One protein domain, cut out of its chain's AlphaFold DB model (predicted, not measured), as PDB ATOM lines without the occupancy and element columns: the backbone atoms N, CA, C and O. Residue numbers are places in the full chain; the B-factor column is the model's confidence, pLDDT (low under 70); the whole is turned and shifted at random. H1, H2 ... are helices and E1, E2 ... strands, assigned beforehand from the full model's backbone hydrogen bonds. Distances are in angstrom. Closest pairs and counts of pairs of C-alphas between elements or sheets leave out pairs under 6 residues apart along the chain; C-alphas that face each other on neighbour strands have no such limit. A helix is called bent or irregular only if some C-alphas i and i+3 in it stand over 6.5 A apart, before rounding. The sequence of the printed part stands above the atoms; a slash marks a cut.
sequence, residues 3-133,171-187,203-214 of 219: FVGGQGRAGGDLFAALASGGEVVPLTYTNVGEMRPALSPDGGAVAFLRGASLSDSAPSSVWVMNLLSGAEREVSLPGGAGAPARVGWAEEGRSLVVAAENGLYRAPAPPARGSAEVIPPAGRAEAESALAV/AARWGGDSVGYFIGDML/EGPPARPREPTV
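What this domain is: This is residues 3 to 133, 171 to 187 and 203 to 214 of the 219 residues of an uncharacterized protein of Gemmatimonadales bacterium (UniProt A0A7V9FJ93). Two strongly twisted sheets, E3 to E6 and E7 to E9, stand partly face to face as a sandwich, with helix H1 crossing the face of the smaller sheet that is turned away from the larger one. By edge strand E3 is a looser group, the hairpin E1 and E2, the strand E12 and the hairpin E10 and E11. The printed part has 160 residues, with named elements in the order E1 to E9, H1, E10 to E12, mostly strand, though under half of the residues are in them. The sheets are antiparallel, in the orders E3 E4 E5 E6, E7 E8 E9, E1 E2 and E10 E11. The whole is compact and rounded, with a radius of gyration of the C-alphas of 15.2 A and spans of 44 by 38 by 29 A.

Where its parts are: E1 is residues 3 to 5, beginning at C-alpha 3 (-39.601, -1.119, -9.103), and E2 is 13 to 16. E3, 33 to 39, is 17.4 A long; E4, 45 to 51, 19.1 A; E5, 61 to 66, 16.5 A; E6 is 72 to 75. E7 is 84 to 89, E8 is 95 to 100, and E9, 103 to 108, is 16.7 A long. H1, residues 121 to 130, is 15.0 A long and irregular, C-alphas 122 and 125 being 7.4 A apart. E10 is 171 to 174, E11 is 178 to 183, 16.1 A long, and E12 is 210 to 213, ending at C-alpha 213 (-42.489, -3.571, -13.977).

How they stand to each other: E3 to E6 form a meander, each strand the antiparallel neighbour of the one before, with N 35 and O 49 at 2.9 A, N 48 and O 63 at 2.9 A, and N 64 and O 73 at 2.9 A. E7 to E9 form another, with N 88 and O 97 at 2.9 A and N 98 and O 105 at 2.8 A. Between these sheets the strands stand at 21 degrees; the closest C-alphas of E3 and E7, Ala 38 and Gly 88, are 5.4 A apart. H1 is on E7 E8 E9, in two layers, at a height over the sheet of 9.0 A, over E8 and across the strands at 79 degrees to E8 on the local plane. In H1, 4 of 6 O i to N i+4 pairs are within hydrogen-bond range. In the hairpin E1 and E2, N 3 and O 15 are 2.9 A apart; in E10 and E11, N 172 and O 180 are 2.8 A apart. E12 pairs with no named strand; its closest C-alphas to E1 are Pro 212 and Phe 3, 4.3 A, and to E10 Thr 213 and Ala 172, 5.1 A.

The domain as a whole: The C-alphas farthest apart, Ala 122 and Gly 204, are 45.3 A apart. Residues 134 to 170 and 188 to 202 are not printed; the gaps are 7.0 A and 11.5 A between C-alphas. E2 to E3 and E9 to H1 are long links. Mean pLDDT of the printed part is 90.9, and residues 7 to 10 and 52 to 59 are under 70.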
ATOM      1  N   PHE A   3     -40.277  -2.331  -8.661       96.94
ATOM      2  CA  PHE A   3     -39.601  -1.119  -9.103       96.94
ATOM      3  C   PHE A   3     -38.285  -0.952  -8.345       96.94
ATOM      4  O   PHE A   3     -38.059  -1.613  -7.332       96.94
ATOM      5  N   VAL A   4     -37.420  -0.070  -8.833       95.00
ATOM      6  CA  VAL A   4     -36.140   0.251  -8.195       95.00
ATOM      7  C   VAL A   4     -36.313   1.479  -7.304       95.00
ATOM      8  O   VAL A   4     -36.961   2.442  -7.713       95.00
ATOM      9  N   GLY A   5     -35.701   1.487  -6.123       93.31
ATOM     10  CA  GLY A   5     -35.617   2.652  -5.238       93.31
ATOM     11  C   GLY A   5     -34.227   2.789  -4.619       93.31
ATOM     12  O   GLY A   5     -33.547   1.802  -4.385       93.31
ATOM     13  N   GLY A   6     -33.766   4.009  -4.357       88.00
ATOM     14  CA  GLY A   6     -32.486   4.257  -3.691       88.00
ATOM     15  C   GLY A   6     -31.788   5.545  -4.128       88.00
ATOM     16  O   GLY A   6     -32.055   6.105  -5.191       88.00
ATOM     17  N   GLN A   7     -30.879   6.027  -3.275       67.19
ATOM     18  CA  GLN A   7     -30.149   7.301  -3.427       67.19
ATOM     19  C   GLN A   7     -28.619   7.123  -3.421       67.19
ATOM     20  O   GLN A   7     -27.883   8.107  -3.460       67.19
ATOM     21  N   GLY A   8     -28.132   5.883  -3.308       56.88
ATOM     22  CA  GLY A   8     -26.726   5.577  -3.030       56.88
ATOM     23  C   GLY A   8     -25.856   5.380  -4.272       56.88
ATOM     24  O   GLY A   8     -26.355   5.116  -5.362       56.88
ATOM     25  N   ARG A   9     -24.529   5.430  -4.071       51.16
ATOM     26  CA  ARG A   9     -23.502   5.089  -5.081       51.16
ATOM     27  C   ARG A   9     -23.690   3.694  -5.688       51.16
ATOM     28  O   ARG A   9     -23.354   3.509  -6.850       51.16
ATOM     29  N   ALA A  10     -24.261   2.759  -4.926       57.19
ATOM     30  CA  ALA A  10     -24.574   1.413  -5.392       57.19
ATOM     31  C   ALA A  10     -25.594   1.414  -6.548       57.19
ATOM     32  O   ALA A  10     -25.435   0.639  -7.474       57.19
ATOM     33  N   GLY A  11     -26.579   2.326  -6.573       70.25
ATOM     34  CA  GLY A  11     -27.611   2.412  -7.617       70.25
ATOM     35  C   GLY A  11     -29.032   2.417  -7.044       70.25
ATOM     36  O   GLY A  11     -29.700   3.454  -7.043       70.25
ATOM     37  N   GLY A  12     -29.509   1.276  -6.547       87.81
ATOM     38  CA  GLY A  12     -30.824   1.117  -5.914       87.81
ATOM     39  C   GLY A  12     -31.133  -0.345  -5.591       87.81
ATOM     40  O   GLY A  12     -30.492  -1.219  -6.159       87.81
ATOM     41  N   ASP A  13     -32.101  -0.575  -4.708       93.31
ATOM     42  CA  ASP A  13     -32.657  -1.889  -4.375       93.31
ATOM     43  C   ASP A  13     -34.014  -2.093  -5.073       93.31
ATOM     44  O   ASP A  13     -34.660  -1.136  -5.522       93.31
ATOM     45  N   LEU A  14     -34.474  -3.341  -5.149       96.06
ATOM     46  CA  LEU A  14     -35.795  -3.704  -5.650       96.06
ATOM     47  C   LEU A  14     -36.841  -3.626  -4.539       96.06
ATOM     48  O   LEU A  14     -36.656  -4.138  -3.437       96.06
ATOM     49  N   PHE A  15     -37.991  -3.051  -4.873       97.00
ATOM     50  CA  PHE A  15     -39.155  -2.934  -4.003       97.00
ATOM     51  C   PHE A  15     -40.389  -3.468  -4.719       97.00
ATOM     52  O   PHE A  15     -40.516  -3.353  -5.939       97.00
ATOM     53  N   ALA A  16     -41.328  -4.015  -3.958       96.94
ATOM     54  CA  ALA A  16     -42.625  -4.454  -4.435       96.94
ATOM     55  C   ALA A  16     -43.755  -3.658  -3.785       96.94
ATOM     56  O   ALA A  16     -43.677  -3.235  -2.637       96.94
ATOM     57  N   ALA A  17     -44.836  -3.494  -4.537       95.56
ATOM     58  CA  ALA A  17     -46.123  -3.040  -4.022       95.56
ATOM     59  C   ALA A  17     -47.249  -3.619  -4.884       95.56
ATOM     60  O   ALA A  17     -47.018  -4.123  -5.994       95.56
ATOM     61  N   LEU A  18     -48.492  -3.515  -4.428       93.94
ATOM     62  CA  LEU A  18     -49.632  -3.806  -5.294       93.94
ATOM     63  C   LEU A  18     -49.728  -2.763  -6.413       93.94
ATOM     64  O   LEU A  18     -49.427  -1.587  -6.230       93.94
ATOM     65  N   ALA A  19     -50.216  -3.180  -7.582       91.94
ATOM     66  CA  ALA A  19     -50.512  -2.257  -8.681       91.94
ATOM     67  C   ALA A  19     -51.579  -1.207  -8.268       91.94
ATOM     68  O   ALA A  19     -51.574  -0.050  -8.685       91.94
ATOM     69  N   SER A  20     -52.507  -1.570  -7.389       91.94
ATOM     70  CA  SER A  20     -53.470  -0.618  -6.829       91.94
ATOM     71  C   SER A  20     -52.846   0.425  -5.892       91.94
ATOM     72  O   SER A  20     -53.515   1.409  -5.584       91.94
ATOM     73  N   GLY A  21     -51.590   0.246  -5.476       93.62
ATOM     74  CA  GLY A  21     -50.940   1.022  -4.422       93.62
ATOM     75  C   GLY A  21     -51.040   0.351  -3.052       93.62
ATOM     76  O   GLY A  21     -51.502  -0.785  -2.947       93.62
ATOM     77  N   GLY A  22     -50.618   1.071  -2.017       95.19
ATOM     78  CA  GLY A  22     -50.537   0.595  -0.634       95.19
ATOM     79  C   GLY A  22     -49.098   0.407  -0.164       95.19
ATOM     80  O   GLY A  22     -48.188   1.083  -0.654       95.19
ATOM     81  N   GLU A  23     -48.922  -0.499   0.795       96.88
ATOM     82  CA  GLU A  23     -47.641  -0.795   1.434       96.88
ATOM     83  C   GLU A  23     -46.561  -1.182   0.419       96.88
ATOM     84  O   GLU A  23     -46.783  -1.983  -0.498       96.88
ATOM     85  N   VAL A  24     -45.383  -0.584   0.597       97.06
ATOM     86  CA  VAL A  24     -44.176  -0.920  -0.149       97.06
ATOM     87  C   VAL A  24     -43.313  -1.843   0.693       97.06
ATOM     88  O   VAL A  24     -42.955  -1.510   1.820       97.06
ATOM     89  N   VAL A  25     -42.917  -2.972   0.108       95.69
ATOM     90  CA  VAL A  25     -42.006  -3.926   0.738       95.69
ATOM     91  C   VAL A  25     -40.695  -4.013  -0.046       95.69
ATOM     92  O   VAL A  25     -40.713  -4.134  -1.271       95.69
ATOM     93  N   PRO A  26     -39.539  -3.937   0.616       94.81
ATOM     94  CA  PRO A  26     -38.247  -4.193  -0.016       94.81
ATOM     95  C   PRO A  26     -38.079  -5.683  -0.340       94.81
ATOM     96  O   PRO A  26     -38.502  -6.549   0.425       94.81
ATOM     97  N   LEU A  27     -37.459  -5.969  -1.484       95.88
ATOM     98  CA  LEU A  27     -37.141  -7.321  -1.952       95.88
ATOM     99  C   LEU A  27     -35.648  -7.628  -1.851       95.88
ATOM    100  O   LEU A  27     -35.276  -8.757  -1.539       95.88
ATOM    101  N   THR A  28     -34.801  -6.636  -2.122       93.25
ATOM    102  CA  THR A  28     -33.345  -6.742  -1.999       93.25
ATOM    103  C   THR A  28     -32.812  -5.739  -0.982       93.25
ATOM    104  O   THR A  28     -33.464  -4.746  -0.658       93.25
ATOM    105  N   TYR A  29     -31.643  -6.071  -0.438       88.12
ATOM    106  CA  TYR A  29     -30.875  -5.246   0.489       88.12
ATOM    107  C   TYR A  29     -29.394  -5.553   0.284       88.12
ATOM    108  O   TYR A  29     -28.770  -6.242   1.100       88.12
ATOM    109  N   THR A  30     -28.848  -5.149  -0.860       82.12
ATOM    110  CA  THR A  30     -27.467  -5.500  -1.212       82.12
ATOM    111  C   THR A  30     -26.540  -4.291  -1.136       82.12
ATOM    112  O   THR A  30     -26.949  -3.148  -0.963       82.12
ATOM    113  N   ASN A  31     -25.234  -4.549  -1.183       81.31
ATOM    114  CA  ASN A  31     -24.218  -3.497  -1.251       81.31
ATOM    115  C   ASN A  31     -23.904  -3.071  -2.697       81.31
ATOM    116  O   ASN A  31     -22.982  -2.285  -2.911       81.31
ATOM    117  N   VAL A  32     -24.646  -3.600  -3.668       85.44
ATOM    118  CA  VAL A  32     -24.515  -3.346  -5.103       85.44
ATOM    119  C   VAL A  32     -25.851  -2.823  -5.640       85.44
ATOM    120  O   VAL A  32     -26.857  -2.850  -4.945       85.44
ATOM    121  N   GLY A  33     -25.872  -2.268  -6.846       87.75
ATOM    122  CA  GLY A  33     -27.098  -1.750  -7.446       87.75
ATOM    123  C   GLY A  33     -27.862  -2.803  -8.213       87.75
ATOM    124  O   GLY A  33     -27.286  -3.503  -9.046       87.75
ATOM    125  N   GLU A  34     -29.173  -2.825  -8.015       91.19
ATOM    126  CA  GLU A  34     -30.129  -3.474  -8.894       91.19
ATOM    127  C   GLU A  34     -30.821  -2.476  -9.833       91.19
ATOM    128  O   GLU A  34     -31.140  -1.339  -9.474       91.19
ATOM    129  N   MET A  35     -31.046  -2.907 -11.072       91.62
ATOM    130  CA  MET A  35     -31.688  -2.105 -12.113       91.62
ATOM    131  C   MET A  35     -32.360  -2.977 -13.176       91.62
ATOM    132  O   MET A  35     -32.132  -4.185 -13.257       91.62
ATOM    133  N   ARG A  36     -33.176  -2.343 -14.018       93.25
ATOM    134  CA  ARG A  36     -33.915  -2.923 -15.147       93.25
ATOM    135  C   ARG A  36     -34.699  -4.187 -14.767       93.25
ATOM    136  O   ARG A  36     -34.513  -5.223 -15.412       93.25
ATOM    137  N   PRO A  37     -35.549  -4.146 -13.722       96.62
ATOM    138  CA  PRO A  37     -36.343  -5.302 -13.349       96.62
ATOM    139  C   PRO A  37     -37.374  -5.628 -14.437       96.62
ATOM    140  O   PRO A  37     -38.081  -4.761 -14.947       96.62
ATOM    141  N   ALA A  38     -37.513  -6.911 -14.738       96.94
ATOM    142  CA  ALA A  38     -38.518  -7.470 -15.621       96.94
ATOM    143  C   ALA A  38     -39.235  -8.597 -14.883       96.94
ATOM    144  O   ALA A  38     -38.649  -9.635 -14.568       96.94
ATOM    145  N   LEU A  39     -40.511  -8.384 -14.578       96.25
ATOM    146  CA  LEU A  39     -41.346  -9.390 -13.942       96.25
ATOM    147  C   LEU A  39     -41.738 -10.467 -14.958       96.25
ATOM    148  O   LEU A  39     -42.034 -10.153 -16.112       96.25
ATOM    149  N   SER A  40     -41.739 -11.729 -14.535       95.38
ATOM    150  CA  SER A  40     -42.120 -12.842 -15.396       95.38
ATOM    151  C   SER A  40     -43.590 -12.733 -15.828       95.38
ATOM    152  O   SER A  40     -44.415 -12.176 -15.092       95.38
ATOM    153  N   PRO A  41     -43.968 -13.291 -16.994       92.62
ATOM    154  CA  PRO A  41     -45.347 -13.247 -17.478       92.62
ATOM    155  C   PRO A  41     -46.364 -13.915 -16.545       92.62
ATOM    156  O   PRO A  41     -47.554 -13.647 -16.673       92.62
ATOM    157  N   ASP A  42     -45.916 -14.785 -15.635       91.69
ATOM    158  CA  ASP A  42     -46.724 -15.435 -14.594       91.69
ATOM    159  C   ASP A  42     -46.659 -14.730 -13.223       91.69
ATOM    160  O   ASP A  42     -47.375 -15.117 -12.302       91.69
ATOM    161  N   GLY A  43     -45.825 -13.693 -13.078       93.25
ATOM    162  CA  GLY A  43     -45.653 -12.919 -11.848       93.25
ATOM    163  C   GLY A  43     -44.866 -13.620 -10.735       93.25
ATOM    164  O   GLY A  43     -44.741 -13.052  -9.653       93.25
ATOM    165  N   GLY A  44     -44.346 -14.831 -10.966       95.06
ATOM    166  CA  GLY A  44     -43.667 -15.640  -9.947       95.06
ATOM    167  C   GLY A  44     -42.176 -15.342  -9.765       95.06
ATOM    168  O   GLY A  44     -41.581 -15.747  -8.761       95.06
ATOM    169  N   ALA A  45     -41.555 -14.643 -10.713       97.25
ATOM    170  CA  ALA A  45     -40.135 -14.324 -10.688       97.25
ATOM    171  C   ALA A  45     -39.858 -12.921 -11.233       97.25
ATOM    172  O   ALA A  45     -40.631 -12.369 -12.012       97.25
ATOM    173  N   VAL A  46     -38.715 -12.357 -10.855       98.12
ATOM    174  CA  VAL A  46     -38.194 -11.115 -11.428       98.12
ATOM    175  C   VAL A  46     -36.780 -11.341 -11.930       98.12
ATOM    176  O   VAL A  46     -35.935 -11.853 -11.203       98.12
ATOM    177  N   ALA A  47     -36.536 -10.979 -13.187       98.00
ATOM    178  CA  ALA A  47     -35.198 -10.875 -13.745       98.00
ATOM    179  C   ALA A  47     -34.718  -9.430 -13.602       98.00
ATOM    180  O   ALA A  47     -35.518  -8.512 -13.743       98.00
ATOM    181  N   PHE A  48     -33.448  -9.207 -13.305       97.12
ATOM    182  CA  PHE A  48     -32.891  -7.869 -13.121       97.12
ATOM    183  C   PHE A  48     -31.388  -7.876 -13.391       97.12
ATOM    184  O   PHE A  48     -30.757  -8.930 -13.498       97.12
ATOM    185  N   LEU A  49     -30.815  -6.687 -13.515       94.50
ATOM    186  CA  LEU A  49     -29.377  -6.492 -13.586       94.50
ATOM    187  C   LEU A  49     -28.856  -6.132 -12.201       94.50
ATOM    188  O   LEU A  49     -29.452  -5.293 -11.529       94.50
ATOM    189  N   ARG A  50     -27.738  -6.732 -11.798       91.94
ATOM    190  CA  ARG A  50     -27.047  -6.434 -10.539       91.94
ATOM    191  C   ARG A  50     -25.590  -6.091 -10.823       91.94
ATOM    192  O   ARG A  50     -24.920  -6.856 -11.508       91.94
ATOM    193  N   GLY A  51     -25.089  -4.971 -10.312       84.81
ATOM    194  CA  GLY A  51     -23.713  -4.525 -10.555       84.81
ATOM    195  C   GLY A  51     -23.216  -3.557  -9.487       84.81
ATOM    196  O   GLY A  51     -24.013  -2.900  -8.829       84.81
ATOM    197  N   ALA A  52     -21.896  -3.482  -9.297       62.53
ATOM    198  CA  ALA A  52     -21.289  -2.829  -8.134       62.53
ATOM    199  C   ALA A  52     -21.672  -1.348  -7.955       62.53
ATOM    200  O   ALA A  52     -21.755  -0.876  -6.821       62.53
ATOM    201  N   SER A  53     -21.925  -0.618  -9.047       55.94
ATOM    202  CA  SER A  53     -22.245   0.809  -9.007       55.94
ATOM    203  C   SER A  53     -22.657   1.314 -10.393       55.94
ATOM    204  O   SER A  53     -22.126   0.851 -11.397       55.94
ATOM    205  N   LEU A  54     -23.515   2.343 -10.463       50.75
ATOM    206  CA  LEU A  54     -23.741   3.130 -11.695       50.75
ATOM    207  C   LEU A  54     -22.473   3.888 -12.156       50.75
ATOM    208  O   LEU A  54     -22.469   4.495 -13.224       50.75
ATOM    209  N   SER A  55     -21.425   3.900 -11.324       48.94
ATOM    210  CA  SER A  55     -20.156   4.605 -11.535       48.94
ATOM    211  C   SER A  55     -18.917   3.699 -11.552       48.94
ATOM    212  O   SER A  55     -17.829   4.211 -11.800       48.94
ATOM    213  N   ASP A  56     -19.064   2.383 -11.350       49.47
ATOM    214  CA  ASP A  56     -17.968   1.431 -11.563       49.47
ATOM    215  C   ASP A  56     -18.091   0.778 -12.937       49.47
ATOM    216  O   ASP A  56     -19.168   0.391 -13.379       49.47
ATOM    217  N   SER A  57     -16.952   0.608 -13.597       48.25
ATOM    218  CA  SER A  57     -16.802  -0.075 -14.886       48.25
ATOM    219  C   SER A  57     -16.968  -1.600 -14.808       48.25
ATOM    220  O   SER A  57     -16.738  -2.291 -15.802       48.25
ATOM    221  N   ALA A  58     -17.339  -2.147 -13.644       54.50
ATOM    222  CA  ALA A  58     -17.614  -3.569 -13.500       54.50
ATOM    223  C   ALA A  58     -18.933  -3.907 -14.218       54.50
ATOM    224  O   ALA A  58     -19.954  -3.277 -13.927       54.50
ATOM    225  N   PRO A  59     -18.939  -4.882 -15.145       61.34
ATOM    226  CA  PRO A  59     -20.147  -5.234 -15.873       61.34
ATOM    227  C   PRO A  59     -21.214  -5.725 -14.892       61.34
ATOM    228  O   PRO A  59     -20.929  -6.488 -13.968       61.34
ATOM    229  N   SER A  60     -22.448  -5.276 -15.095       83.38
ATOM    230  CA  SER A  60     -23.618  -5.859 -14.450       83.38
ATOM    231  C   SER A  60     -23.740  -7.345 -14.818       83.38
ATOM    232  O   SER A  60     -23.330  -7.776 -15.894       83.38
ATOM    233  N   SER A  61     -24.337  -8.137 -13.937       91.88
ATOM    234  CA  SER A  61     -24.741  -9.519 -14.206       91.88
ATOM    235  C   SER A  61     -26.257  -9.612 -14.283       91.88
ATOM    236  O   SER A  61     -26.971  -8.819 -13.666       91.88
ATOM    237  N   VAL A  62     -26.761 -10.607 -15.011       95.94
ATOM    238  CA  VAL A  62     -28.195 -10.910 -15.059       95.94
ATOM    239  C   VAL A  62     -28.544 -11.845 -13.906       95.94
ATOM    240  O   VAL A  62     -27.933 -12.899 -13.749       95.94
ATOM    241  N   TRP A  63     -29.549 -11.482 -13.120       97.00
ATOM    242  CA  TRP A  63     -30.040 -12.266 -11.990       97.00
ATOM    243  C   TRP A  63     -31.530 -12.530 -12.124       97.00
ATOM    244  O   TRP A  63     -32.262 -11.734 -12.709       97.00
ATOM    245  N   VAL A  64     -31.982 -13.651 -11.567       98.00
ATOM    246  CA  VAL A  64     -33.403 -13.963 -11.407       98.00
ATOM    247  C   VAL A  64     -33.682 -14.302  -9.956       98.00
ATOM    248  O   VAL A  64     -33.029 -15.181  -9.393       98.00
ATOM    249  N   MET A  65     -34.679 -13.641  -9.378       97.81
ATOM    250  CA  MET A  65     -35.220 -13.937  -8.057       97.81
ATOM    251  C   MET A  65     -36.585 -14.607  -8.200       97.81
ATOM    252  O   MET A  65     -37.476 -14.105  -8.886       97.81
ATOM    253  N   ASN A  66     -36.766 -15.731  -7.515       97.25
ATOM    254  CA  ASN A  66     -38.073 -16.329  -7.294       97.25
ATOM    255  C   ASN A  66     -38.793 -15.570  -6.169       97.25
ATOM    256  O   ASN A  66     -38.315 -15.543  -5.038       97.25
ATOM    257  N   LEU A  67     -39.955 -14.986  -6.460       96.00
ATOM    258  CA  LEU A  67     -40.641 -14.071  -5.537       96.00
ATOM    259  C   LEU A  67     -41.383 -14.778  -4.398       96.00
ATOM    260  O   LEU A  67     -41.772 -14.130  -3.433       96.00
ATOM    261  N   LEU A  68     -41.576 -16.096  -4.492       94.25
ATOM    262  CA  LEU A  68     -42.194 -16.886  -3.428       94.25
ATOM    263  C   LEU A  68     -41.171 -17.320  -2.368       94.25
ATOM    264  O   LEU A  68     -41.471 -17.324  -1.181       94.25
ATOM    265  N   SER A  69     -39.979 -17.725  -2.805       95.31
ATOM    266  CA  SER A  69     -38.938 -18.290  -1.933       95.31
ATOM    267  C   SER A  69     -37.804 -17.320  -1.602       95.31
ATOM    268  O   SER A  69     -37.014 -17.608  -0.709       95.31
ATOM    269  N   GLY A  70     -37.677 -16.218  -2.346       94.75
ATOM    270  CA  GLY A  70     -36.516 -15.325  -2.287       94.75
ATOM    271  C   GLY A  70     -35.241 -15.932  -2.882       94.75
ATOM    272  O   GLY A  70     -34.182 -15.319  -2.804       94.75
ATOM    273  N   ALA A  71     -35.306 -17.133  -3.469       95.94
ATOM    274  CA  ALA A  71     -34.141 -17.772  -4.062       95.94
ATOM    275  C   ALA A  71     -33.665 -16.996  -5.294       95.94
ATOM    276  O   ALA A  71     -34.442 -16.749  -6.220       95.94
ATOM    277  N   GLU A  72     -32.377 -16.675  -5.327       95.50
ATOM    278  CA  GLU A  72     -31.744 -15.954  -6.425       95.50
ATOM    279  C   GLU A  72     -30.781 -16.850  -7.202       95.50
ATOM    280  O   GLU A  72     -30.110 -17.724  -6.643       95.50
ATOM    281  N   ARG A  73     -30.684 -16.620  -8.511       95.88
ATOM    282  CA  ARG A  73     -29.692 -17.268  -9.368       95.88
ATOM    283  C   ARG A  73     -29.173 -16.293 -10.415       95.88
ATOM    284  O   ARG A  73     -29.955 -15.678 -11.137       95.88
ATOM    285  N   GLU A  74     -27.852 -16.232 -10.534       95.19
ATOM    286  CA  GLU A  74     -27.176 -15.570 -11.645       95.19
ATOM    287  C   GLU A  74     -27.326 -16.379 -12.941       95.19
ATOM    288  O   GLU A  74     -27.248 -17.613 -12.947       95.19
ATOM    289  N   VAL A  75     -27.537 -15.671 -14.047       95.25
ATOM    290  CA  VAL A  75     -27.635 -16.220 -15.398       95.25
ATOM    291  C   VAL A  75     -26.363 -15.872 -16.160       95.25
ATOM    292  O   VAL A  75     -26.083 -14.707 -16.439       95.25
ATOM    293  N   SER A  76     -25.590 -16.898 -16.513       92.25
ATOM    294  CA  SER A  76     -24.319 -16.725 -17.211       92.25
ATOM    295  C   SER A  76     -24.521 -16.427 -18.699       92.25
ATOM    296  O   SER A  76     -25.178 -17.186 -19.417       92.25
ATOM    297  N   LEU A  77     -23.900 -15.346 -19.170       93.25
ATOM    298  CA  LEU A  77     -23.766 -15.028 -20.592       93.25
ATOM    299  C   LEU A  77     -22.487 -15.657 -21.171       93.25
ATOM    300  O   LEU A  77     -21.528 -15.882 -20.428       93.25
ATOM    301  N   PRO A  78     -22.441 -15.954 -22.484       93.38
ATOM    302  CA  PRO A  78     -21.227 -16.455 -23.116       93.38
ATOM    303  C   PRO A  78     -20.090 -15.423 -23.044       93.38
ATOM    304  O   PRO A  78     -20.313 -14.211 -23.019       93.38
ATOM    305  N   GLY A  79     -18.848 -15.915 -23.044       91.12
ATOM    306  CA  GLY A  79     -17.662 -15.062 -23.084       91.12
ATOM    307  C   GLY A  79     -17.691 -14.122 -24.291       91.12
ATOM    308  O   GLY A  79     -18.005 -14.541 -25.402       91.12
ATOM    309  N   GLY A  80     -17.377 -12.844 -24.065       89.75
ATOM    310  CA  GLY A  80     -17.421 -11.816 -25.107       89.75
ATOM    311  C   GLY A  80     -18.799 -11.191 -25.347       89.75
ATOM    312  O   GLY A  80     -18.902 -10.330 -26.213       89.75
ATOM    313  N   ALA A  81     -19.841 -11.541 -24.580       92.06
ATOM    314  CA  ALA A  81     -21.149 -10.885 -24.697       92.06
ATOM    315  C   ALA A  81     -21.132  -9.381 -24.353       92.06
ATOM    316  O   ALA A  81     -21.973  -8.628 -24.850       92.06
ATOM    317  N   GLY A  82     -20.153  -8.956 -23.547       91.25
ATOM    318  CA  GLY A  82     -20.056  -7.604 -23.000       91.25
ATOM    319  C   GLY A  82     -21.068  -7.356 -21.879       91.25
ATOM    320  O   GLY A  82     -21.714  -8.292 -21.397       91.25
ATOM    321  N   ALA A  83     -21.185  -6.106 -21.431       90.62
ATOM    322  CA  ALA A  83     -22.060  -5.769 -20.307       90.62
ATOM    323  C   ALA A  83     -23.551  -5.892 -20.700       90.62
ATOM    324  O   ALA A  83     -23.949  -5.366 -21.746       90.62
ATOM    325  N   PRO A  84     -24.402  -6.554 -19.892       93.62
ATOM    326  CA  PRO A  84     -25.839  -6.575 -20.111       93.62
ATOM    327  C   PRO A  84     -26.449  -5.203 -19.810       93.62
ATOM    328  O   PRO A  84     -26.224  -4.610 -18.756       93.62
ATOM    329  N   ALA A  85     -27.266  -4.713 -20.736       92.00
ATOM    330  CA  ALA A  85     -27.932  -3.416 -20.657       92.00
ATOM    331  C   ALA A  85     -29.437  -3.539 -20.373       92.00
ATOM    332  O   ALA A  85     -30.046  -2.619 -19.827       92.00
ATOM    333  N   ARG A  86     -30.055  -4.670 -20.739       94.00
ATOM    334  CA  ARG A  86     -31.467  -4.947 -20.454       94.00
ATOM    335  C   ARG A  86     -31.744  -6.445 -20.383       94.00
ATOM    336  O   ARG A  86     -31.122  -7.227 -21.099       94.00
ATOM    337  N   VAL A  87     -32.733  -6.821 -19.580       97.00
ATOM    338  CA  VAL A  87     -33.292  -8.174 -19.533       97.00
ATOM    339  C   VAL A  87     -34.812  -8.101 -19.648       97.00
ATOM    340  O   VAL A  87     -35.432  -7.145 -19.190       97.00
ATOM    341  N   GLY A  88     -35.400  -9.099 -20.290       96.94
ATOM    342  CA  GLY A  88     -36.836  -9.288 -20.425       96.94
ATOM    343  C   GLY A  88     -37.167 -10.773 -20.455       96.94
ATOM    344  O   GLY A  88     -36.278 -11.624 -20.530       96.94
ATOM    345  N   TRP A  89     -38.453 -11.088 -20.399       96.62
ATOM    346  CA  TRP A  89     -38.936 -12.460 -20.493       96.62
ATOM    347  C   TRP A  89     -39.510 -12.705 -21.875       96.62
ATOM    348  O   TRP A  89     -40.251 -11.875 -22.398       96.62
ATOM    349  N   ALA A  90     -39.206 -13.864 -22.444       94.31
ATOM    350  CA  ALA A  90     -39.957 -14.340 -23.590       94.31
ATOM    351  C   ALA A  90     -41.402 -14.666 -23.164       94.31
ATOM    352  O   ALA A  90     -41.654 -14.990 -21.996       94.31
ATOM    353  N   GLU A  91     -42.357 -14.570 -24.093       88.94
ATOM    354  CA  GLU A  91     -43.793 -14.671 -23.786       88.94
ATOM    355  C   GLU A  91     -44.169 -15.991 -23.097       88.94
ATOM    356  O   GLU A  91     -45.076 -16.029 -22.264       88.94
ATOM    357  N   GLU A  92     -43.442 -17.076 -23.385       90.06
ATOM    358  CA  GLU A  92     -43.671 -18.376 -22.764       90.06
ATOM    359  C   GLU A  92     -43.264 -18.456 -21.282       90.06
ATOM    360  O   GLU A  92     -43.548 -19.468 -20.639       90.06
ATOM    361  N   GLY A  93     -42.557 -17.454 -20.748       91.44
ATOM    362  CA  GLY A  93     -42.132 -17.383 -19.344       91.44
ATOM    363  C   GLY A  93     -41.047 -18.385 -18.930       91.44
ATOM    364  O   GLY A  93     -40.742 -18.504 -17.748       91.44
ATOM    365  N   ARG A  94     -40.454 -19.121 -19.878       93.75
ATOM    366  CA  ARG A  94     -39.417 -20.145 -19.623       93.75
ATOM    367  C   ARG A  94     -38.016 -19.720 -20.056       93.75
ATOM    368  O   ARG A  94     -37.045 -20.394 -19.712       93.75
ATOM    369  N   SER A  95     -37.915 -18.610 -20.777       96.69
ATOM    370  CA  SER A  95     -36.654 -18.069 -21.272       96.69
ATOM    371  C   SER A  95     -36.562 -16.577 -20.983       96.69
ATOM    372  O   SER A  95     -37.563 -15.858 -20.996       96.69
ATOM    373  N   LEU A  96     -35.337 -16.116 -20.783       98.00
ATOM    374  CA  LEU A  96     -34.978 -14.710 -20.736       98.00
ATOM    375  C   LEU A  96     -34.440 -14.274 -22.091       98.00
ATOM    376  O   LEU A  96     -33.750 -15.036 -22.773       98.00
ATOM    377  N   VAL A  97     -34.702 -13.020 -22.429       98.31
ATOM    378  CA  VAL A  97     -34.023 -12.288 -23.491       98.31
ATOM    379  C   VAL A  97     -33.119 -11.262 -22.827       98.31
ATOM    380  O   VAL A  97     -33.560 -10.507 -21.964       98.31
ATOM    381  N   VAL A  98     -31.852 -11.230 -23.222       98.12
ATOM    382  CA  VAL A  98     -30.851 -10.313 -22.679       98.12
ATOM    383  C   VAL A  98     -30.257  -9.504 -23.821       98.12
ATOM    384  O   VAL A  98     -29.729 -10.073 -24.775       98.12
ATOM    385  N   ALA A  99     -30.319  -8.181 -23.712       97.12
ATOM    386  CA  ALA A  99     -29.508  -7.292 -24.528       97.12
ATOM    387  C   ALA A  99     -28.207  -6.996 -23.789       97.12
ATOM    388  O   ALA A  99     -28.234  -6.455 -22.683       97.12
ATOM    389  N   ALA A 100     -27.088  -7.331 -24.417       95.12
ATOM    390  CA  ALA A 100     -25.754  -6.963 -23.972       95.12
ATOM    391  C   ALA A 100     -25.028  -6.188 -25.076       95.12
ATOM    392  O   ALA A 100     -25.496  -6.129 -26.214       95.12
ATOM    393  N   GLU A 101     -23.893  -5.589 -24.731       92.50
ATOM    394  CA  GLU A 101     -23.092  -4.732 -25.616       92.50
ATOM    395  C   GLU A 101     -22.865  -5.337 -27.010       92.50
ATOM    396  O   GLU A 101     -23.030  -4.650 -28.018       92.50
ATOM    397  N   ASN A 102     -22.576  -6.640 -27.077       94.69
ATOM    398  CA  ASN A 102     -22.219  -7.315 -28.326       94.69
ATOM    399  C   ASN A 102     -23.357  -8.150 -28.936       94.69
ATOM    400  O   ASN A 102     -23.115  -8.907 -29.879       94.69
ATOM    401  N   GLY A 103     -24.595  -8.061 -28.429       95.75
ATOM    402  CA  GLY A 103     -25.735  -8.721 -29.076       95.75
ATOM    403  C   GLY A 103     -26.948  -9.024 -28.198       95.75
ATOM    404  O   GLY A 103     -27.042  -8.629 -27.037       95.75
ATOM    405  N   LEU A 104     -27.889  -9.761 -28.793       98.06
ATOM    406  CA  LEU A 104     -29.067 -10.299 -28.116       98.06
ATOM    407  C   LEU A 104     -28.859 -11.781 -27.819       98.06
ATOM    408  O   LEU A 104     -28.453 -12.541 -28.701       98.06
ATOM    409  N   TYR A 105     -29.183 -12.183 -26.597       98.00
ATOM    410  CA  TYR A 105     -28.992 -13.539 -26.102       98.00
ATOM    411  C   TYR A 105     -30.296 -14.085 -25.531       98.00
ATOM    412  O   TYR A 105     -31.052 -13.357 -24.887       98.00
ATOM    413  N   ARG A 106     -30.555 -15.372 -25.749       97.94
ATOM    414  CA  ARG A 106     -31.639 -16.112 -25.104       97.94
ATOM    415  C   ARG A 106     -31.035 -17.037 -24.064       97.94
ATOM    416  O   ARG A 106     -30.119 -17.789 -24.378       97.94
ATOM    417  N   ALA A 107     -31.549 -16.997 -22.844       97.38
ATOM    418  CA  ALA A 107     -31.098 -17.857 -21.756       97.38
ATOM    419  C   ALA A 107     -32.277 -18.629 -21.154       97.38
ATOM    420  O   ALA A 107     -33.370 -18.069 -21.053       97.38
ATOM    421  N   PRO A 108     -32.098 -19.887 -20.721       96.94
ATOM    422  CA  PRO A 108     -33.130 -20.581 -19.962       96.94
ATOM    423  C   PRO A 108     -33.351 -19.880 -18.615       96.94
ATOM    424  O   PRO A 108     -32.397 -19.573 -17.900       96.94
ATOM    425  N   ALA A 109     -34.611 -19.644 -18.255       95.38
ATOM    426  CA  ALA A 109     -34.939 -19.081 -16.954       95.38
ATOM    427  C   ALA A 109     -34.862 -20.162 -15.857       95.38
ATOM    428  O   ALA A 109     -35.262 -21.310 -16.088       95.38
ATOM    429  N   PRO A 110     -34.391 -19.833 -14.639       94.19
ATOM    430  CA  PRO A 110     -34.459 -20.750 -13.507       94.19
ATOM    431  C   PRO A 110     -35.893 -21.270 -13.287       94.19
ATOM    432  O   PRO A 110     -36.847 -20.514 -13.459       94.19
ATOM    433  N   PRO A 111     -36.072 -22.547 -12.903       92.69
ATOM    434  CA  PRO A 111     -35.059 -23.467 -12.380       92.69
ATOM    435  C   PRO A 111     -34.231 -24.193 -13.449       92.69
ATOM    436  O   PRO A 111     -33.268 -24.882 -13.085       92.69
ATOM    437  N   ALA A 112     -34.576 -24.041 -14.734       92.75
ATOM    438  CA  ALA A 112     -33.837 -24.661 -15.824       92.75
ATOM    439  C   ALA A 112     -32.362 -24.228 -15.799       92.75
ATOM    440  O   ALA A 112     -31.990 -23.172 -15.276       92.75
ATOM    441  N   ARG A 113     -31.501 -25.107 -16.310       89.38
ATOM    442  CA  ARG A 113     -30.061 -24.882 -16.432       89.38
ATOM    443  C   ARG A 113     -29.689 -24.909 -17.906       89.38
ATOM    444  O   ARG A 113     -30.285 -25.657 -18.673       89.38
ATOM    445  N   GLY A 114     -28.683 -24.131 -18.263       88.88
ATOM    446  CA  GLY A 114     -28.127 -24.070 -19.605       88.88
ATOM    447  C   GLY A 114     -27.367 -22.768 -19.797       88.88
ATOM    448  O   GLY A 114     -27.400 -21.893 -18.929       88.88
ATOM    449  N   SER A 115     -26.672 -22.669 -20.920       88.44
ATOM    450  CA  SER A 115     -25.935 -21.468 -21.300       88.44
ATOM    451  C   SER A 115     -26.832 -20.543 -22.111       88.44
ATOM    452  O   SER A 115     -27.706 -21.011 -22.838       88.44
ATOM    453  N   ALA A 116     -26.615 -19.234 -21.997       95.31
ATOM    454  CA  ALA A 116     -27.238 -18.295 -22.914       95.31
ATOM    455  C   ALA A 116     -26.650 -18.452 -24.328       95.31
ATOM    456  O   ALA A 116     -25.441 -18.622 -24.496       95.31
ATOM    457  N   GLU A 117     -27.506 -18.362 -25.339       96.69
ATOM    458  CA  GLU A 117     -27.156 -18.504 -26.751       96.69
ATOM    459  C   GLU A 117     -27.484 -17.221 -27.514       96.69
ATOM    460  O   GLU A 117     -28.399 -16.483 -27.150       96.69
ATOM    461  N   VAL A 118     -26.743 -16.942 -28.587       97.75
ATOM    462  CA  VAL A 118     -26.992 -15.774 -29.443       97.75
ATOM    463  C   VAL A 118     -28.329 -15.937 -30.165       97.75
ATOM    464  O   VAL A 118     -28.598 -16.972 -30.773       97.75
ATOM    465  N   ILE A 119     -29.150 -14.889 -30.163       97.94
ATOM    466  CA  ILE A 119     -30.400 -14.864 -30.922       97.94
ATOM    467  C   ILE A 119     -30.084 -14.601 -32.406       97.94
ATOM    468  O   ILE A 119     -29.506 -13.555 -32.736       97.94
ATOM    469  N   PRO A 120     -30.464 -15.509 -33.330       96.81
ATOM    470  CA  PRO A 120     -30.216 -15.327 -34.756       96.81
ATOM    471  C   PRO A 120     -31.066 -14.179 -35.328       96.81
ATOM    472  O   PRO A 120     -32.090 -13.823 -34.741       96.81
ATOM    473  N   PRO A 121     -30.715 -13.628 -36.508       96.69
ATOM    474  CA  PRO A 121     -31.451 -12.522 -37.128       96.69
ATOM    475  C   PRO A 121     -32.970 -12.732 -37.211       96.69
ATOM    476  O   PRO A 121     -33.726 -11.805 -36.936       96.69
ATOM    477  N   ALA A 122     -33.414 -13.957 -37.507       96.31
ATOM    478  CA  ALA A 122     -34.832 -14.306 -37.604       96.31
ATOM    479  C   ALA A 122     -35.615 -14.133 -36.285       96.31
ATOM    480  O   ALA A 122     -36.819 -13.914 -36.326       96.31
ATOM    481  N   GLY A 123     -34.948 -14.211 -35.128       95.88
ATOM    482  CA  GLY A 123     -35.571 -14.069 -33.805       95.88
ATOM    483  C   GLY A 123     -35.442 -12.674 -33.187       95.88
ATOM    484  O   GLY A 123     -35.892 -12.466 -32.062       95.88
ATOM    485  N   ARG A 124     -34.811 -11.709 -33.875       95.44
ATOM    486  CA  ARG A 124     -34.516 -10.390 -33.287       95.44
ATOM    487  C   ARG A 124     -35.763  -9.564 -32.998       95.44
ATOM    488  O   ARG A 124     -35.833  -8.965 -31.936       95.44
ATOM    489  N   ALA A 125     -36.754  -9.580 -33.886       94.12
ATOM    490  CA  ALA A 125     -37.985  -8.809 -33.688       94.12
ATOM    491  C   ALA A 125     -38.765  -9.264 -32.436       94.12
ATOM    492  O   ALA A 125     -39.257  -8.439 -31.665       94.12
ATOM    493  N   GLU A 126     -38.830 -10.578 -32.192       94.56
ATOM    494  CA  GLU A 126     -39.435 -11.145 -30.978       94.56
ATOM    495  C   GLU A 126     -38.631 -10.748 -29.731       94.56
ATOM    496  O   GLU A 126     -39.192 -10.303 -28.732       94.56
ATOM    497  N   ALA A 127     -37.302 -10.843 -29.808       96.38
ATOM    498  CA  ALA A 127     -36.412 -10.469 -28.717       96.38
ATOM    499  C   ALA A 127     -36.521  -8.978 -28.352       96.38
ATOM    500  O   ALA A 127     -36.614  -8.624 -27.180       96.38
ATOM    501  N   GLU A 128     -36.559  -8.094 -29.345       94.75
ATOM    502  CA  GLU A 128     -36.760  -6.658 -29.140       94.75
ATOM    503  C   GLU A 128     -38.124  -6.360 -28.513       94.75
ATOM    504  O   GLU A 128     -38.216  -5.511 -27.628       94.75
ATOM    505  N   SER A 129     -39.164  -7.102 -28.907       93.88
ATOM    506  CA  SER A 129     -40.501  -7.004 -28.314       93.88
ATOM    507  C   SER A 129     -40.504  -7.409 -26.837       93.88
ATOM    508  O   SER A 129     -41.083  -6.700 -26.018       93.88
ATOM    509  N   ALA A 130     -39.793  -8.482 -26.475       94.88
ATOM    510  CA  ALA A 130     -39.642  -8.942 -25.090       94.88
ATOM    511  C   ALA A 130     -38.894  -7.942 -24.184       94.88
ATOM    512  O   ALA A 130     -39.047  -7.966 -22.962       94.88
ATOM    513  N   LEU A 131     -38.077  -7.063 -24.773       95.50
ATOM    514  CA  LEU A 131     -37.321  -6.021 -24.073       95.50
ATOM    515  C   LEU A 131     -38.021  -4.652 -24.072       95.50
ATOM    516  O   LEU A 131     -37.533  -3.716 -23.433       95.50
ATOM    517  N   ALA A 132     -39.114  -4.508 -24.822       93.94
ATOM    518  CA  ALA A 132     -39.827  -3.254 -25.001       93.94
ATOM    519  C   ALA A 132     -41.101  -3.197 -24.153       93.94
ATOM    520  O   ALA A 132     -41.780  -4.191 -23.905       93.94
ATOM    521  N   VAL A 133     -41.490  -1.983 -23.771       94.75
ATOM    522  CA  VAL A 133     -42.798  -1.728 -23.164       94.75
ATOM    523  C   VAL A 133     -43.782  -1.439 -24.290       94.75
ATOM    524  O   VAL A 133     -43.902  -0.306 -24.761       94.75
ATOM    525  N   ALA A 171     -41.209   3.309 -18.079       95.75
ATOM    526  CA  ALA A 171     -42.595   2.936 -17.889       95.75
ATOM    527  C   ALA A 171     -42.779   1.423 -17.775       95.75
ATOM    528  O   ALA A 171     -41.936   0.637 -18.190       95.75
ATOM    529  N   ALA A 172     -43.943   1.035 -17.274       95.75
ATOM    530  CA  ALA A 172     -44.466  -0.314 -17.296       95.75
ATOM    531  C   ALA A 172     -45.751  -0.348 -18.117       95.75
ATOM    532  O   ALA A 172     -46.609   0.537 -18.009       95.75
ATOM    533  N   ARG A 173     -45.944  -1.437 -18.855       93.62
ATOM    534  CA  ARG A 173     -47.256  -1.772 -19.397       93.62
ATOM    535  C   ARG A 173     -48.209  -2.041 -18.235       93.62
ATOM    536  O   ARG A 173     -47.937  -2.884 -17.383       93.62
ATOM    537  N   TRP A 174     -49.334  -1.338 -18.208       93.31
ATOM    538  CA  TRP A 174     -50.281  -1.381 -17.103       93.31
ATOM    539  C   TRP A 174     -51.602  -1.997 -17.557       93.31
ATOM    540  O   TRP A 174     -52.600  -1.312 -17.760       93.31
ATOM    541  N   GLY A 175     -51.605  -3.312 -17.766       88.06
ATOM    542  CA  GLY A 175     -52.728  -3.974 -18.427       88.06
ATOM    543  C   GLY A 175     -52.735  -3.747 -19.940       88.06
ATOM    544  O   GLY A 175     -51.702  -3.485 -20.552       88.06
ATOM    545  N   GLY A 176     -53.903  -3.915 -20.561       86.88
ATOM    546  CA  GLY A 176     -54.074  -3.767 -22.013       86.88
ATOM    547  C   GLY A 176     -54.317  -2.333 -22.486       86.88
ATOM    548  O   GLY A 176     -54.243  -2.067 -23.681       86.88
ATOM    549  N   ASP A 177     -54.628  -1.426 -21.563       90.81
ATOM    550  CA  ASP A 177     -55.245  -0.131 -21.854       90.81
ATOM    551  C   ASP A 177     -54.543   1.053 -21.188       90.81
ATOM    552  O   ASP A 177     -54.985   2.184 -21.369       90.81
ATOM    553  N   SER A 178     -53.477   0.820 -20.423       94.31
ATOM    554  CA  SER A 178     -52.807   1.858 -19.647       94.31
ATOM    555  C   SER A 178     -51.293   1.649 -19.617       94.31
ATOM    556  O   SER A 178     -50.775   0.551 -19.837       94.31
ATOM    557  N   VAL A 179     -50.575   2.722 -19.310       95.88
ATOM    558  CA  VAL A 179     -49.131   2.740 -19.066       95.88
ATOM    559  C   VAL A 179     -48.871   3.406 -17.718       95.88
ATOM    560  O   VAL A 179     -49.535   4.385 -17.377       95.88
ATOM    561  N   GLY A 180     -47.949   2.856 -16.931       96.81
ATOM    562  CA  GLY A 180     -47.561   3.419 -15.639       96.81
ATOM    563  C   GLY A 180     -46.112   3.876 -15.631       96.81
ATOM    564  O   GLY A 180     -45.269   3.215 -16.223       96.81
ATOM    565  N   TYR A 181     -45.812   4.986 -14.970       97.38
ATOM    566  CA  TYR A 181     -44.459   5.538 -14.857       97.38
ATOM    567  C   TYR A 181     -44.325   6.381 -13.591       97.38
ATOM    568  O   TYR A 181     -45.321   6.823 -13.013       97.38
ATOM    569  N   PHE A 182     -43.085   6.614 -13.168       96.50
ATOM    570  CA  PHE A 182     -42.786   7.518 -12.062       96.50
ATOM    571  C   PHE A 182     -42.427   8.914 -12.572       96.50
ATOM    572  O   PHE A 182     -41.698   9.041 -13.553       96.50
ATOM    573  N   ILE A 183     -42.900   9.947 -11.872       94.44
ATOM    574  CA  ILE A 183     -42.367  11.314 -11.941       94.44
ATOM    575  C   ILE A 183     -41.999  11.719 -10.517       94.44
ATOM    576  O   ILE A 183     -42.877  11.877  -9.665       94.44
ATOM    577  N   GLY A 184     -40.704  11.878 -10.245       90.81
ATOM    578  CA  GLY A 184     -40.223  12.051  -8.875       90.81
ATOM    579  C   GLY A 184     -40.554  10.826  -8.017       90.81
ATOM    580  O   GLY A 184     -40.070   9.734  -8.290       90.81
ATOM    581  N   ASP A 185     -41.374  11.006  -6.982       90.00
ATOM    582  CA  ASP A 185     -41.881   9.948  -6.100       90.00
ATOM    583  C   ASP A 185     -43.315   9.493  -6.441       90.00
ATOM    584  O   ASP A 185     -43.851   8.570  -5.825       90.00
ATOM    585  N   MET A 186     -43.947  10.120  -7.437       93.31
ATOM    586  CA  MET A 186     -45.332   9.848  -7.805       93.31
ATOM    587  C   MET A 186     -45.412   8.744  -8.852       93.31
ATOM    588  O   MET A 186     -44.910   8.903  -9.963       93.31
ATOM    589  N   LEU A 187     -46.138   7.670  -8.537       96.81
ATOM    590  CA  LEU A 187     -46.563   6.692  -9.533       96.81
ATOM    591  C   LEU A 187     -47.835   7.175 -10.235       96.81
ATOM    592  O   LEU A 187     -48.885   7.355  -9.609       96.81
ATOM    593  N   GLU A 203     -47.333   3.700   0.175       95.06
ATOM    594  CA  GLU A 203     -47.114   3.964   1.593       95.06
ATOM    595  C   GLU A 203     -45.655   3.664   1.932       95.06
ATOM    596  O   GLU A 203     -45.177   2.554   1.716       95.06
ATOM    597  N   GLY A 204     -44.934   4.685   2.406       91.44
ATOM    598  CA  GLY A 204     -43.498   4.591   2.675       91.44
ATOM    599  C   GLY A 204     -42.640   4.278   1.439       91.44
ATOM    600  O   GLY A 204     -41.804   3.380   1.523       91.44
ATOM    601  N   PRO A 205     -42.816   4.966   0.288       91.06
ATOM    602  CA  PRO A 205     -42.003   4.675  -0.885       91.06
ATOM    603  C   PRO A 205     -40.520   4.953  -0.601       91.06
ATOM    604  O   PRO A 205     -40.190   5.924   0.091       91.06
ATOM    605  N   PRO A 206     -39.605   4.146  -1.163       92.44
ATOM    606  CA  PRO A 206     -38.189   4.451  -1.110       92.44
ATOM    607  C   PRO A 206     -37.915   5.751  -1.862       92.44
ATOM    608  O   PRO A 206     -38.689   6.216  -2.699       92.44
ATOM    609  N   ALA A 207     -36.757   6.330  -1.596       91.62
ATOM    610  CA  ALA A 207     -36.339   7.540  -2.276       91.62
ATOM    611  C   ALA A 207     -35.993   7.243  -3.759       91.62
ATOM    612  O   ALA A 207     -35.363   6.230  -4.043       91.62
ATOM    613  N   ARG A 208     -36.366   8.128  -4.703       90.69
ATOM    614  CA  ARG A 208     -36.164   7.959  -6.172       90.69
ATOM    615  C   ARG A 208     -36.713   6.629  -6.745       90.69
ATOM    616  O   ARG A 208     -35.945   5.859  -7.337       90.69
ATOM    617  N   PRO A 209     -38.020   6.353  -6.600       94.25
ATOM    618  CA  PRO A 209     -38.632   5.199  -7.241       94.25
ATOM    619  C   PRO A 209     -38.615   5.355  -8.772       94.25
ATOM    620  O   PRO A 209     -38.871   6.438  -9.300       94.25
ATOM    621  N   ARG A 210     -38.279   4.285  -9.493       93.75
ATOM    622  CA  ARG A 210     -38.135   4.277 -10.960       93.75
ATOM    623  C   ARG A 210     -38.232   2.861 -11.524       93.75
ATOM    624  O   ARG A 210     -38.297   1.898 -10.768       93.75
ATOM    625  N   GLU A 211     -38.203   2.748 -12.851       93.94
ATOM    626  CA  GLU A 211     -38.094   1.464 -13.566       93.94
ATOM    627  C   GLU A 211     -39.171   0.448 -13.138       93.94
ATOM    628  O   GLU A 211     -38.851  -0.656 -12.689       93.94
ATOM    629  N   PRO A 212     -40.467   0.823 -13.189       96.69
ATOM    630  CA  PRO A 212     -41.519  -0.083 -12.773       96.69
ATOM    631  C   PRO A 212     -41.657  -1.247 -13.758       96.69
ATOM    632  O   PRO A 212     -41.554  -1.088 -14.971       96.69
ATOM    633  N   THR A 213     -42.020  -2.408 -13.229       96.19
ATOM    634  CA  THR A 213     -42.489  -3.571 -13.977       96.19
ATOM    635  C   THR A 213     -43.708  -4.169 -13.277       96.19
ATOM    636  O   THR A 213     -43.835  -4.155 -12.047       96.19
ATOM    637  N   VAL A 214     -44.687  -4.630 -14.052       94.25
ATOM    638  CA  VAL A 214     -46.024  -4.953 -13.541       94.25
ATOM    639  C   VAL A 214     -46.508  -6.253 -14.148       94.25
ATOM    640  O   VAL A 214     -46.507  -6.429 -15.361       94.25
TER     641      VAL A 214